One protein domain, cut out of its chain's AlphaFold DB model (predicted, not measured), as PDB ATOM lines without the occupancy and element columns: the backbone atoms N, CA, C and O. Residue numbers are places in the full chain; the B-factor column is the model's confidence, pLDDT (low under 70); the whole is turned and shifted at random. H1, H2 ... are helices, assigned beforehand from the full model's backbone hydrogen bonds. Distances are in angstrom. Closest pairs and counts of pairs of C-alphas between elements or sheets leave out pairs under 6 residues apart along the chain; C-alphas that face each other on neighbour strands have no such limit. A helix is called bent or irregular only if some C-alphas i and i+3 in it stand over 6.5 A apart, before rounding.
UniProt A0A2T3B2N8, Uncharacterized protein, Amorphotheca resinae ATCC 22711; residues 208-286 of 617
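Overview. This is residues 208 to 286 of the 617 residues of an uncharacterized protein of Amorphotheca resinae ATCC 22711 (UniProt A0A2T3B2N8). What shape is this? A long helix, H4, is an arm whose residues 270 to 286 stick out from a small head of three crossed helices, H1, H2 and H3. A long loop of the head, residues 222 to 234, folds back on itself. What is it made of? The printed part has 79 residues with four named helices, in order H1 to H4, and no named strand: all helix. How large is it? It is loose, radius of gyration of the C-alphas 15.2 A, spanning 47 by 32 by 19 A.

Arrangement. Where does the longest helix join? H4, residues 262 to 286, only just touches H3, residues 251 to 259, with 3 pairs of C-alphas within 8 A, and only at the corner; the closest C-alphas, of Ile 258 and Cys 264, are 6.4 A apart. What else touches H3, the hub? H2, residues 235 to 245, touches it at a steep tilt of 55 degrees, opposite ways; the closest C-alphas, of Tyr 239 and Lys 251, are 6.0 A apart. H1, residues 209 to 221, only just touches it, with 3 pairs of C-alphas within 8 A, the closest those of Val 217 and Val 254, 6.5 A. Are the helix backbones whole? Every O i to N i+4 pair is within hydrogen-bond range in H1, H2 and H3, and 18 of 21 in H4.

Along the chain. How long are the helices? From first to last C-alpha H4 measures 36.6 A, H1 18.0 A, H2 15.5 A and H3 12.3 A. H4 is irregular: C-alphas 263 and 266 are 7.3 A apart. Where are the anchors? C-alpha 209 begins H1 at (-31.455, 10.928, 26.215), and C-alpha 286 ends H4 at (13.400, 8.943, 13.233).

Size, cuts and confidence. Which link is long? H1 to H2 is, with 13 residues; the printed part has no cut. Where is confidence low? Residue 208 alone is under 70.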
ATOM      1  N   SER A 208     -34.110   8.200  29.231       68.62
ATOM      2  CA  SER A 208     -33.169   9.306  29.240       68.62
ATOM      3  C   SER A 208     -32.541   9.448  27.849       68.62
ATOM      4  O   SER A 208     -32.343   8.470  27.122       68.62
ATOM      5  N   SER A 209     -32.153  10.670  27.484       78.12
ATOM      6  CA  SER A 209     -31.455  10.928  26.215       78.12
ATOM      7  C   SER A 209     -30.153  10.124  26.070       78.12
ATOM      8  O   SER A 209     -29.651   9.948  24.961       78.12
ATOM      9  N   PHE A 210     -29.619   9.608  27.182       77.25
ATOM     10  CA  PHE A 210     -28.495   8.685  27.214       77.25
ATOM     11  C   PHE A 210     -28.883   7.248  26.829       77.25
ATOM     12  O   PHE A 210     -28.169   6.633  26.043       77.25
ATOM     13  N   GLU A 211     -30.000   6.714  27.330       80.94
ATOM     14  CA  GLU A 211     -30.484   5.363  26.994       80.94
ATOM     15  C   GLU A 211     -30.948   5.271  25.537       80.94
ATOM     16  O   GLU A 211     -30.596   4.321  24.837       80.94
ATOM     17  N   GLU A 212     -31.652   6.293  25.038       87.94
ATOM     18  CA  GLU A 212     -32.013   6.382  23.618       87.94
ATOM     19  C   GLU A 212     -30.749   6.410  22.738       87.94
ATOM     20  O   GLU A 212     -30.629   5.635  21.784       87.94
ATOM     21  N   ALA A 213     -29.748   7.221  23.105       91.00
ATOM     22  CA  ALA A 213     -28.465   7.243  22.409       91.00
ATOM     23  C   ALA A 213     -27.725   5.896  22.489       91.00
ATOM     24  O   ALA A 213     -27.182   5.444  21.481       91.00
ATOM     25  N   TYR A 214     -27.723   5.230  23.646       94.06
ATOM     26  CA  TYR A 214     -27.098   3.919  23.828       94.06
ATOM     27  C   TYR A 214     -27.736   2.865  22.914       94.06
ATOM     28  O   TYR A 214     -27.018   2.151  22.213       94.06
ATOM     29  N   ASN A 215     -29.068   2.823  22.853       93.81
ATOM     30  CA  ASN A 215     -29.817   1.894  22.007       93.81
ATOM     31  C   ASN A 215     -29.590   2.158  20.508       93.81
ATOM     32  O   ASN A 215     -29.349   1.213  19.752       93.81
ATOM     33  N   ILE A 216     -29.565   3.428  20.079       95.12
ATOM     34  CA  ILE A 216     -29.219   3.798  18.694       95.12
ATOM     35  C   ILE A 216     -27.790   3.359  18.350       95.12
ATOM     36  O   ILE A 216     -27.559   2.817  17.266       95.12
ATOM     37  N   VAL A 217     -26.818   3.564  19.248       96.19
ATOM     38  CA  VAL A 217     -25.429   3.140  19.008       96.19
ATOM     39  C   VAL A 217     -25.315   1.618  18.975       96.19
ATOM     40  O   VAL A 217     -24.693   1.105  18.048       96.19
ATOM     41  N   LEU A 218     -25.948   0.893  19.903       96.06
ATOM     42  CA  LEU A 218     -25.963  -0.573  19.942       96.06
ATOM     43  C   LEU A 218     -26.531  -1.165  18.644       96.06
ATOM     44  O   LEU A 218     -25.873  -1.990  18.006       96.06
ATOM     45  N   TRP A 219     -27.703  -0.695  18.209       96.12
ATOM     46  CA  TRP A 219     -28.348  -1.162  16.978       96.12
ATOM     47  C   TRP A 219     -27.535  -0.817  15.722       96.12
ATOM     48  O   TRP A 219     -27.369  -1.647  14.829       96.12
ATOM     49  N   CYS A 220     -26.947   0.379  15.658       96.56
ATOM     50  CA  CYS A 220     -26.060   0.755  14.556       96.56
ATOM     51  C   CYS A 220     -24.724  -0.008  14.558       96.56
ATOM     52  O   CYS A 220     -24.103  -0.135  13.497       96.56
ATOM     53  N   HIS A 221     -24.265  -0.476  15.722       97.56
ATOM     54  CA  HIS A 221     -22.993  -1.170  15.910       97.56
ATOM     55  C   HIS A 221     -23.065  -2.660  15.563       97.56
ATOM     56  O   HIS A 221     -22.107  -3.204  15.007       97.56
ATOM     57  N   LEU A 222     -24.186  -3.315  15.869       96.88
ATOM     58  CA  LEU A 222     -24.413  -4.721  15.556       96.88
ATOM     59  C   LEU A 222     -25.031  -4.862  14.160       96.88
ATOM     60  O   LEU A 222     -26.137  -4.398  13.895       96.88
ATOM     61  N   LYS A 223     -24.335  -5.541  13.245       94.31
ATOM     62  CA  LYS A 223     -24.940  -6.007  11.995       94.31
ATOM     63  C   LYS A 223     -25.451  -7.431  12.207       94.31
ATOM     64  O   LYS A 223     -24.666  -8.372  12.233       94.31
ATOM     65  N   LEU A 224     -26.767  -7.571  12.347       91.25
ATOM     66  CA  LEU A 224     -27.437  -8.864  12.242       91.25
ATOM     67  C   LEU A 224     -27.484  -9.263  10.761       91.25
ATOM     68  O   LEU A 224     -28.030  -8.528   9.937       91.25
ATOM     69  N   GLU A 225     -26.881 -10.400  10.425       90.19
ATOM     70  CA  GLU A 225     -27.056 -11.072   9.134       90.19
ATOM     71  C   GLU A 225     -27.924 -12.314   9.370       90.19
ATOM     72  O   GLU A 225     -27.807 -12.956  10.413       90.19
ATOM     73  N   ASN A 226     -28.856 -12.612   8.460       88.94
ATOM     74  CA  ASN A 226     -29.932 -13.579   8.711       88.94
ATOM     75  C   ASN A 226     -29.386 -14.963   9.115       88.94
ATOM     76  O   ASN A 226     -28.811 -15.668   8.289       88.94
ATOM     77  N   GLY A 227     -29.601 -15.351  10.377       87.50
ATOM     78  CA  GLY A 227     -29.157 -16.636  10.929       87.50
ATOM     79  C   GLY A 227     -27.676 -16.711  11.328       87.50
ATOM     80  O   GLY A 227     -27.209 -17.799  11.650       87.50
ATOM     81  N   GLN A 228     -26.937 -15.599  11.319       90.00
ATOM     82  CA  GLN A 228     -25.539 -15.535  11.763       90.00
ATOM     83  C   GLN A 228     -25.385 -14.747  13.069       90.00
ATOM     84  O   GLN A 228     -26.222 -13.911  13.416       90.00
ATOM     85  N   GLU A 229     -24.289 -14.999  13.790       91.06
ATOM     86  CA  GLU A 229     -23.933 -14.228  14.984       91.06
ATOM     87  C   GLU A 229     -23.788 -12.724  14.663       91.06
ATOM     88  O   GLU A 229     -23.293 -12.364  13.589       91.06
ATOM     89  N   PRO A 230     -24.188 -11.820  15.580       94.00
ATOM     90  CA  PRO A 230     -24.139 -10.378  15.350       94.00
ATOM     91  C   PRO A 230     -22.713  -9.883  15.063       94.00
ATOM     92  O   PRO A 230     -21.826  -9.889  15.921       94.00
ATOM     93  N   VAL A 231     -22.497  -9.362  13.855       95.94
ATOM     94  CA  VAL A 231     -21.194  -8.842  13.436       95.94
ATOM     95  C   VAL A 231     -21.012  -7.423  13.971       95.94
ATOM     96  O   VAL A 231     -21.585  -6.460  13.460       95.94
ATOM     97  N   HIS A 232     -20.153  -7.277  14.980       96.69
ATOM     98  CA  HIS A 232     -19.734  -5.970  15.492       96.69
ATOM     99  C   HIS A 232     -18.999  -5.163  14.410       96.69
ATOM    100  O   HIS A 232     -18.008  -5.634  13.831       96.69
ATOM    101  N   LEU A 233     -19.445  -3.934  14.159       96.81
ATOM    102  CA  LEU A 233     -18.885  -3.043  13.143       96.81
ATOM    103  C   LEU A 233     -17.717  -2.192  13.666       96.81
ATOM    104  O   LEU A 233     -17.556  -1.953  14.859       96.81
ATOM    105  N   GLY A 234     -16.873  -1.708  12.752       95.50
ATOM    106  CA  GLY A 234     -15.790  -0.781  13.096       95.50
ATOM    107  C   GLY A 234     -16.315   0.578  13.574       95.50
ATOM    108  O   GLY A 234     -17.439   0.967  13.246       95.50
ATOM    109  N   ARG A 235     -15.490   1.332  14.316       96.62
ATOM    110  CA  ARG A 235     -15.860   2.646  14.883       96.62
ATOM    111  C   ARG A 235     -16.446   3.600  13.851       96.62
ATOM    112  O   ARG A 235     -17.512   4.161  14.073       96.62
ATOM    113  N   ASP A 236     -15.753   3.783  12.735       96.62
ATOM    114  CA  ASP A 236     -16.148   4.763  11.726       96.62
ATOM    115  C   ASP A 236     -17.394   4.304  10.935       96.62
ATOM    116  O   ASP A 236     -18.248   5.126  10.616       96.62
ATOM    117  N   THR A 237     -17.578   2.991  10.736       97.50
ATOM    118  CA  THR A 237     -18.804   2.401  10.160       97.50
ATOM    119  C   THR A 237     -20.008   2.539  11.093       97.50
ATOM    120  O   THR A 237     -21.099   2.888  10.646       97.50
ATOM    121  N   THR A 238     -19.808   2.293  12.393       97.69
ATOM    122  CA  THR A 238     -20.838   2.489  13.421       97.69
ATOM    123  C   THR A 238     -21.231   3.960  13.477       97.69
ATOM    124  O   THR A 238     -22.411   4.269  13.396       97.69
ATOM    125  N   TYR A 239     -20.254   4.874  13.529       98.00
ATOM    126  CA  TYR A 239     -20.516   6.313  13.550       98.00
ATOM    127  C   TYR A 239     -21.314   6.772  12.327       98.00
ATOM    128  O   TYR A 239     -22.305   7.467  12.499       98.00
ATOM    129  N   PHE A 240     -20.954   6.326  11.117       97.81
ATOM    130  CA  PHE A 240     -21.693   6.673   9.898       97.81
ATOM    131  C   PHE A 240     -23.168   6.232   9.952       97.81
ATOM    132  O   PHE A 240     -24.063   7.005   9.608       97.81
ATOM    133  N   ARG A 241     -23.437   5.011  10.442       97.81
ATOM    134  CA  ARG A 241     -24.807   4.517  10.667       97.81
ATOM    135  C   ARG A 241     -25.544   5.336  11.724       97.81
ATOM    136  O   ARG A 241     -26.671   5.755  11.482       97.81
ATOM    137  N   VAL A 242     -24.884   5.609  12.849       97.31
ATOM    138  CA  VAL A 242     -25.419   6.420  13.947       97.31
ATOM    139  C   VAL A 242     -25.793   7.819  13.463       97.31
ATOM    140  O   VAL A 242     -26.916   8.237  13.711       97.31
ATOM    141  N   THR A 243     -24.940   8.501  12.692       96.12
ATOM    142  CA  THR A 243     -25.253   9.829  12.132       96.12
ATOM    143  C   THR A 243     -26.421   9.827  11.147       96.12
ATOM    144  O   THR A 243     -27.043  10.866  10.952       96.12
ATOM    145  N   GLY A 244     -26.740   8.676  10.543       95.31
ATOM    146  CA  GLY A 244     -27.938   8.501   9.718       95.31
ATOM    147  C   GLY A 244     -29.233   8.317  10.521       95.31
ATOM    148  O   GLY A 244     -30.308   8.497   9.961       95.31
ATOM    149  N   GLN A 245     -29.140   7.972  11.811       95.62
ATOM    150  CA  GLN A 245     -30.282   7.811  12.727       95.62
ATOM    151  C   GLN A 245     -30.444   9.009  13.675       95.62
ATOM    152  O   GLN A 245     -31.560   9.423  13.971       95.62
ATOM    153  N   SER A 246     -29.336   9.586  14.143       96.00
ATOM    154  CA  SER A 246     -29.317  10.749  15.026       96.00
ATOM    155  C   SER A 246     -28.069  11.604  14.806       96.00
ATOM    156  O   SER A 246     -26.935  11.143  14.935       96.00
ATOM    157  N   SER A 247     -28.286  12.891  14.536       93.94
ATOM    158  CA  SER A 247     -27.229  13.898  14.400       93.94
ATOM    159  C   SER A 247     -26.687  14.411  15.739       93.94
ATOM    160  O   SER A 247     -25.669  15.103  15.752       93.94
ATOM    161  N   THR A 248     -27.332  14.089  16.869       94.19
ATOM    162  CA  THR A 248     -26.895  14.534  18.206       94.19
ATOM    163  C   THR A 248     -25.822  13.627  18.810       94.19
ATOM    164  O   THR A 248     -25.095  14.047  19.711       94.19
ATOM    165  N   ILE A 249     -25.684  12.395  18.309       95.94
ATOM    166  CA  ILE A 249     -24.729  11.420  18.829       95.94
ATOM    167  C   ILE A 249     -23.346  11.662  18.218       95.94
ATOM    168  O   ILE A 249     -23.113  11.482  17.024       95.94
ATOM    169  N   THR A 250     -22.397  12.057  19.064       96.69
ATOM    170  CA  THR A 250     -21.044  12.414  18.631       96.69
ATOM    171  C   THR A 250     -20.160  11.193  18.381       96.69
ATOM    172  O   THR A 250     -20.341  10.109  18.945       96.69
ATOM    173  N   LYS A 251     -19.117  11.394  17.567       96.94
ATOM    174  CA  LYS A 251     -18.104  10.371  17.274       96.94
ATOM    175  C   LYS A 251     -17.383   9.864  18.525       96.94
ATOM    176  O   LYS A 251     -17.003   8.694  18.573       96.94
ATOM    177  N   ASP A 252     -17.236  10.717  19.534       95.62
ATOM    178  CA  ASP A 252     -16.607  10.365  20.806       95.62
ATOM    179  C   ASP A 252     -17.503   9.468  21.665       95.62
ATOM    180  O   ASP A 252     -16.991   8.530  22.277       95.62
ATOM    181  N   LEU A 253     -18.829   9.675  21.661       95.25
ATOM    182  CA  LEU A 253     -19.760   8.779  22.357       95.25
ATOM    183  C   LEU A 253     -19.749   7.382  21.717       95.25
ATOM    184  O   LEU A 253     -19.616   6.381  22.420       95.25
ATOM    185  N   VAL A 254     -19.765   7.311  20.380       97.00
ATOM    186  CA  VAL A 254     -19.604   6.044  19.637       97.00
ATOM    187  C   VAL A 254     -18.250   5.388  19.930       97.00
ATOM    188  O   VAL A 254     -18.168   4.172  20.093       97.00
ATOM    189  N   ALA A 255     -17.170   6.170  20.033       95.38
ATOM    190  CA  ALA A 255     -15.850   5.640  20.369       95.38
ATOM    191  C   ALA A 255     -15.790   5.065  21.795       95.38
ATOM    192  O   ALA A 255     -15.202   4.000  21.976       95.38
ATOM    193  N   GLN A 256     -16.404   5.730  22.780       95.12
ATOM    194  CA  GLN A 256     -16.493   5.240  24.163       95.12
ATOM    195  C   GLN A 256     -17.354   3.978  24.263       95.12
ATOM    196  O   GLN A 256     -16.942   3.010  24.899       95.12
ATOM    197  N   PHE A 257     -18.504   3.944  23.583       96.88
ATOM    198  CA  PHE A 257     -19.355   2.756  23.510       96.88
ATOM    199  C   PHE A 257     -18.573   1.539  22.994       96.88
ATOM    200  O   PHE A 257     -18.562   0.488  23.627       96.88
ATOM    201  N   ILE A 258     -17.857   1.692  21.876       95.88
ATOM    202  CA  ILE A 258     -17.131   0.586  21.231       95.88
ATOM    203  C   ILE A 258     -15.911   0.140  22.045       95.88
ATOM    204  O   ILE A 258     -15.568  -1.039  22.021       95.88
ATOM    205  N   GLN A 259     -15.275   1.047  22.795       94.12
ATOM    206  CA  GLN A 259     -14.215   0.691  23.750       94.12
ATOM    207  C   GLN A 259     -14.729  -0.184  24.899       94.12
ATOM    208  O   GLN A 259     -13.987  -1.038  25.371       94.12
ATOM    209  N   ASN A 260     -15.985   0.003  25.312       94.38
ATOM    210  CA  ASN A 260     -16.623  -0.756  26.389       94.38
ATOM    211  C   ASN A 260     -17.462  -1.948  25.883       94.38
ATOM    212  O   ASN A 260     -18.091  -2.637  26.681       94.38
ATOM    213  N   CYS A 261     -17.518  -2.186  24.569       95.00
ATOM    214  CA  CYS A 261     -18.344  -3.239  23.986       95.00
ATOM    215  C   CYS A 261     -17.613  -4.600  24.050       95.00
ATOM    216  O   CYS A 261     -16.555  -4.731  23.422       95.00
ATOM    217  N   PRO A 262     -18.155  -5.636  24.729       88.81
ATOM    218  CA  PRO A 262     -17.439  -6.899  24.962       88.81
ATOM    219  C   PRO A 262     -16.971  -7.605  23.679       88.81
ATOM    220  O   PRO A 262     -15.829  -8.047  23.583       88.81
ATOM    221  N   GLY A 263     -17.806  -7.632  22.631       91.00
ATOM    222  CA  GLY A 263     -17.442  -8.212  21.328       91.00
ATOM    223  C   GLY A 263     -16.389  -7.416  20.538       91.00
ATOM    224  O   GLY A 263     -15.859  -7.900  19.532       91.00
ATOM    225  N   CYS A 264     -16.041  -6.208  20.992       92.56
ATOM    226  CA  CYS A 264     -15.004  -5.370  20.397       92.56
ATOM    227  C   CYS A 264     -13.673  -5.363  21.150       92.56
ATOM    228  O   CYS A 264     -12.683  -4.988  20.522       92.56
ATOM    229  N   GLU A 265     -13.600  -5.806  22.407       83.56
ATOM    230  CA  GLU A 265     -12.391  -5.744  23.250       83.56
ATOM    231  C   GLU A 265     -11.150  -6.309  22.526       83.56
ATOM    232  O   GLU A 265     -10.216  -5.573  22.200       83.56
ATOM    233  N   ARG A 266     -11.226  -7.564  22.051       77.50
ATOM    234  CA  ARG A 266     -10.165  -8.233  21.256       77.50
ATOM    235  C   ARG A 266      -9.776  -7.512  19.953       77.50
ATOM    236  O   ARG A 266      -8.756  -7.848  19.338       77.50
ATOM    237  N   ARG A 267     -10.620  -6.603  19.457       76.81
ATOM    238  CA  ARG A 267     -10.389  -5.772  18.262       76.81
ATOM    239  C   ARG A 267      -9.783  -4.419  18.647       76.81
ATOM    240  O   ARG A 267      -8.898  -3.938  17.937       76.81
ATOM    241  N   VAL A 268     -10.208  -3.841  19.770       76.50
ATOM    242  CA  VAL A 268      -9.633  -2.631  20.375       76.50
ATOM    243  C   VAL A 268      -8.186  -2.891  20.795       76.50
ATOM    244  O   VAL A 268      -7.318  -2.111  20.403       76.50
ATOM    245  N   ASP A 269      -7.900  -4.024  21.440       79.00
ATOM    246  CA  ASP A 269      -6.544  -4.429  21.838       79.00
ATOM    247  C   ASP A 269      -5.610  -4.573  20.636       79.00
ATOM    248  O   ASP A 269      -4.543  -3.960  20.591       79.00
ATOM    249  N   ARG A 270      -6.043  -5.300  19.595       75.19
ATOM    250  CA  ARG A 270      -5.290  -5.419  18.333       75.19
ATOM    251  C   ARG A 270      -5.060  -4.060  17.667       75.19
ATOM    252  O   ARG A 270      -3.975  -3.807  17.153       75.19
ATOM    253  N   SER A 271      -6.044  -3.161  17.726       75.06
ATOM    254  CA  SER A 271      -5.924  -1.788  17.210       75.06
ATOM    255  C   SER A 271      -5.015  -0.903  18.074       75.06
ATOM    256  O   SER A 271      -4.455   0.079  17.581       75.06
ATOM    257  N   GLY A 272      -4.886  -1.194  19.369       78.88
ATOM    258  CA  GLY A 272      -3.924  -0.575  20.280       78.88
ATOM    259  C   GLY A 272      -2.504  -1.048  19.985       78.88
ATOM    260  O   GLY A 272      -1.634  -0.224  19.711       78.88
ATOM    261  N   ALA A 273      -2.298  -2.366  19.927       75.38
ATOM    262  CA  ALA A 273      -1.019  -2.993  19.603       75.38
ATOM    263  C   ALA A 273      -0.488  -2.563  18.225       75.38
ATOM    264  O   ALA A 273       0.672  -2.178  18.110       75.38
ATOM    265  N   ALA A 274      -1.339  -2.528  17.192       70.75
ATOM    266  CA  ALA A 274      -0.950  -2.054  15.861       70.75
ATOM    267  C   ALA A 274      -0.521  -0.573  15.856       70.75
ATOM    268  O   ALA A 274       0.431  -0.209  15.166       70.75
ATOM    269  N   ARG A 275      -1.172   0.286  16.658       77.88
ATOM    270  CA  ARG A 275      -0.761   1.693  16.821       77.88
ATOM    271  C   ARG A 275       0.542   1.829  17.605       77.88
ATOM    272  O   ARG A 275       1.376   2.637  17.216       77.88
ATOM    273  N   ALA A 276       0.749   1.025  18.648       79.56
ATOM    274  CA  ALA A 276       2.012   0.989  19.384       79.56
ATOM    275  C   ALA A 276       3.180   0.547  18.483       79.56
ATOM    276  O   ALA A 276       4.217   1.206  18.463       79.56
ATOM    277  N   LEU A 277       2.981  -0.493  17.663       84.56
ATOM    278  CA  LEU A 277       3.959  -0.954  16.672       84.56
ATOM    279  C   LEU A 277       4.242   0.115  15.600       84.56
ATOM    280  O   LEU A 277       5.391   0.311  15.206       84.56
ATOM    281  N   GLY A 278       3.207   0.836  15.152       86.94
ATOM    282  CA  GLY A 278       3.342   1.970  14.234       86.94
ATOM    283  C   GLY A 278       4.223   3.079  14.812       86.94
ATOM    284  O   GLY A 278       5.218   3.447  14.192       86.94
ATOM    285  N   LEU A 279       3.928   3.529  16.036       89.56
ATOM    286  CA  LEU A 279       4.724   4.537  16.750       89.56
ATOM    287  C   LEU A 279       6.167   4.070  17.002       89.56
ATOM    288  O   LEU A 279       7.101   4.850  16.836       89.56
ATOM    289  N   GLN A 280       6.374   2.794  17.340       89.62
ATOM    290  CA  GLN A 280       7.713   2.212  17.487       89.62
ATOM    291  C   GLN A 280       8.480   2.198  16.152       89.62
ATOM    292  O   GLN A 280       9.673   2.493  16.115       89.62
ATOM    293  N   THR A 281       7.793   1.911  15.043       91.44
ATOM    294  CA  THR A 281       8.374   1.934  13.690       91.44
ATOM    295  C   THR A 281       8.712   3.361  13.245       91.44
ATOM    296  O   THR A 281       9.743   3.580  12.611       91.44
ATOM    297  N   GLU A 282       7.881   4.348  13.588       88.81
ATOM    298  CA  GLU A 282       8.166   5.767  13.346       88.81
ATOM    299  C   GLU A 282       9.342   6.265  14.194       88.81
ATOM    300  O   GLU A 282      10.225   6.930  13.654       88.81
ATOM    301  N   ALA A 283       9.426   5.873  15.469       89.25
ATOM    302  CA  ALA A 283      10.562   6.186  16.336       89.25
ATOM    303  C   ALA A 283      11.882   5.587  15.810       89.25
ATOM    304  O   ALA A 283      12.895   6.281  15.765       89.25
ATOM    305  N   LEU A 284      11.867   4.336  15.331       90.06
ATOM    306  CA  LEU A 284      13.027   3.710  14.679       90.06
ATOM    307  C   LEU A 284      13.426   4.433  13.381       90.06
ATOM    308  O   LEU A 284      14.611   4.647  13.131       90.06
ATOM    309  N   ARG A 285      12.454   4.864  12.565       88.38
ATOM    310  CA  ARG A 285      12.728   5.664  11.358       88.38
ATOM    311  C   ARG A 285      13.289   7.046  11.680       88.38
ATOM    312  O   ARG A 285      14.137   7.514  10.929       88.38
ATOM    313  N   ALA A 286      12.832   7.686  12.755       88.31
ATOM    314  CA  ALA A 286      13.400   8.943  13.233       88.31
ATOM    315  C   ALA A 286      14.852   8.736  13.693       88.31
ATOM    316  O   ALA A 286      15.748   9.376  13.156       88.31
TER     317      ALA A 286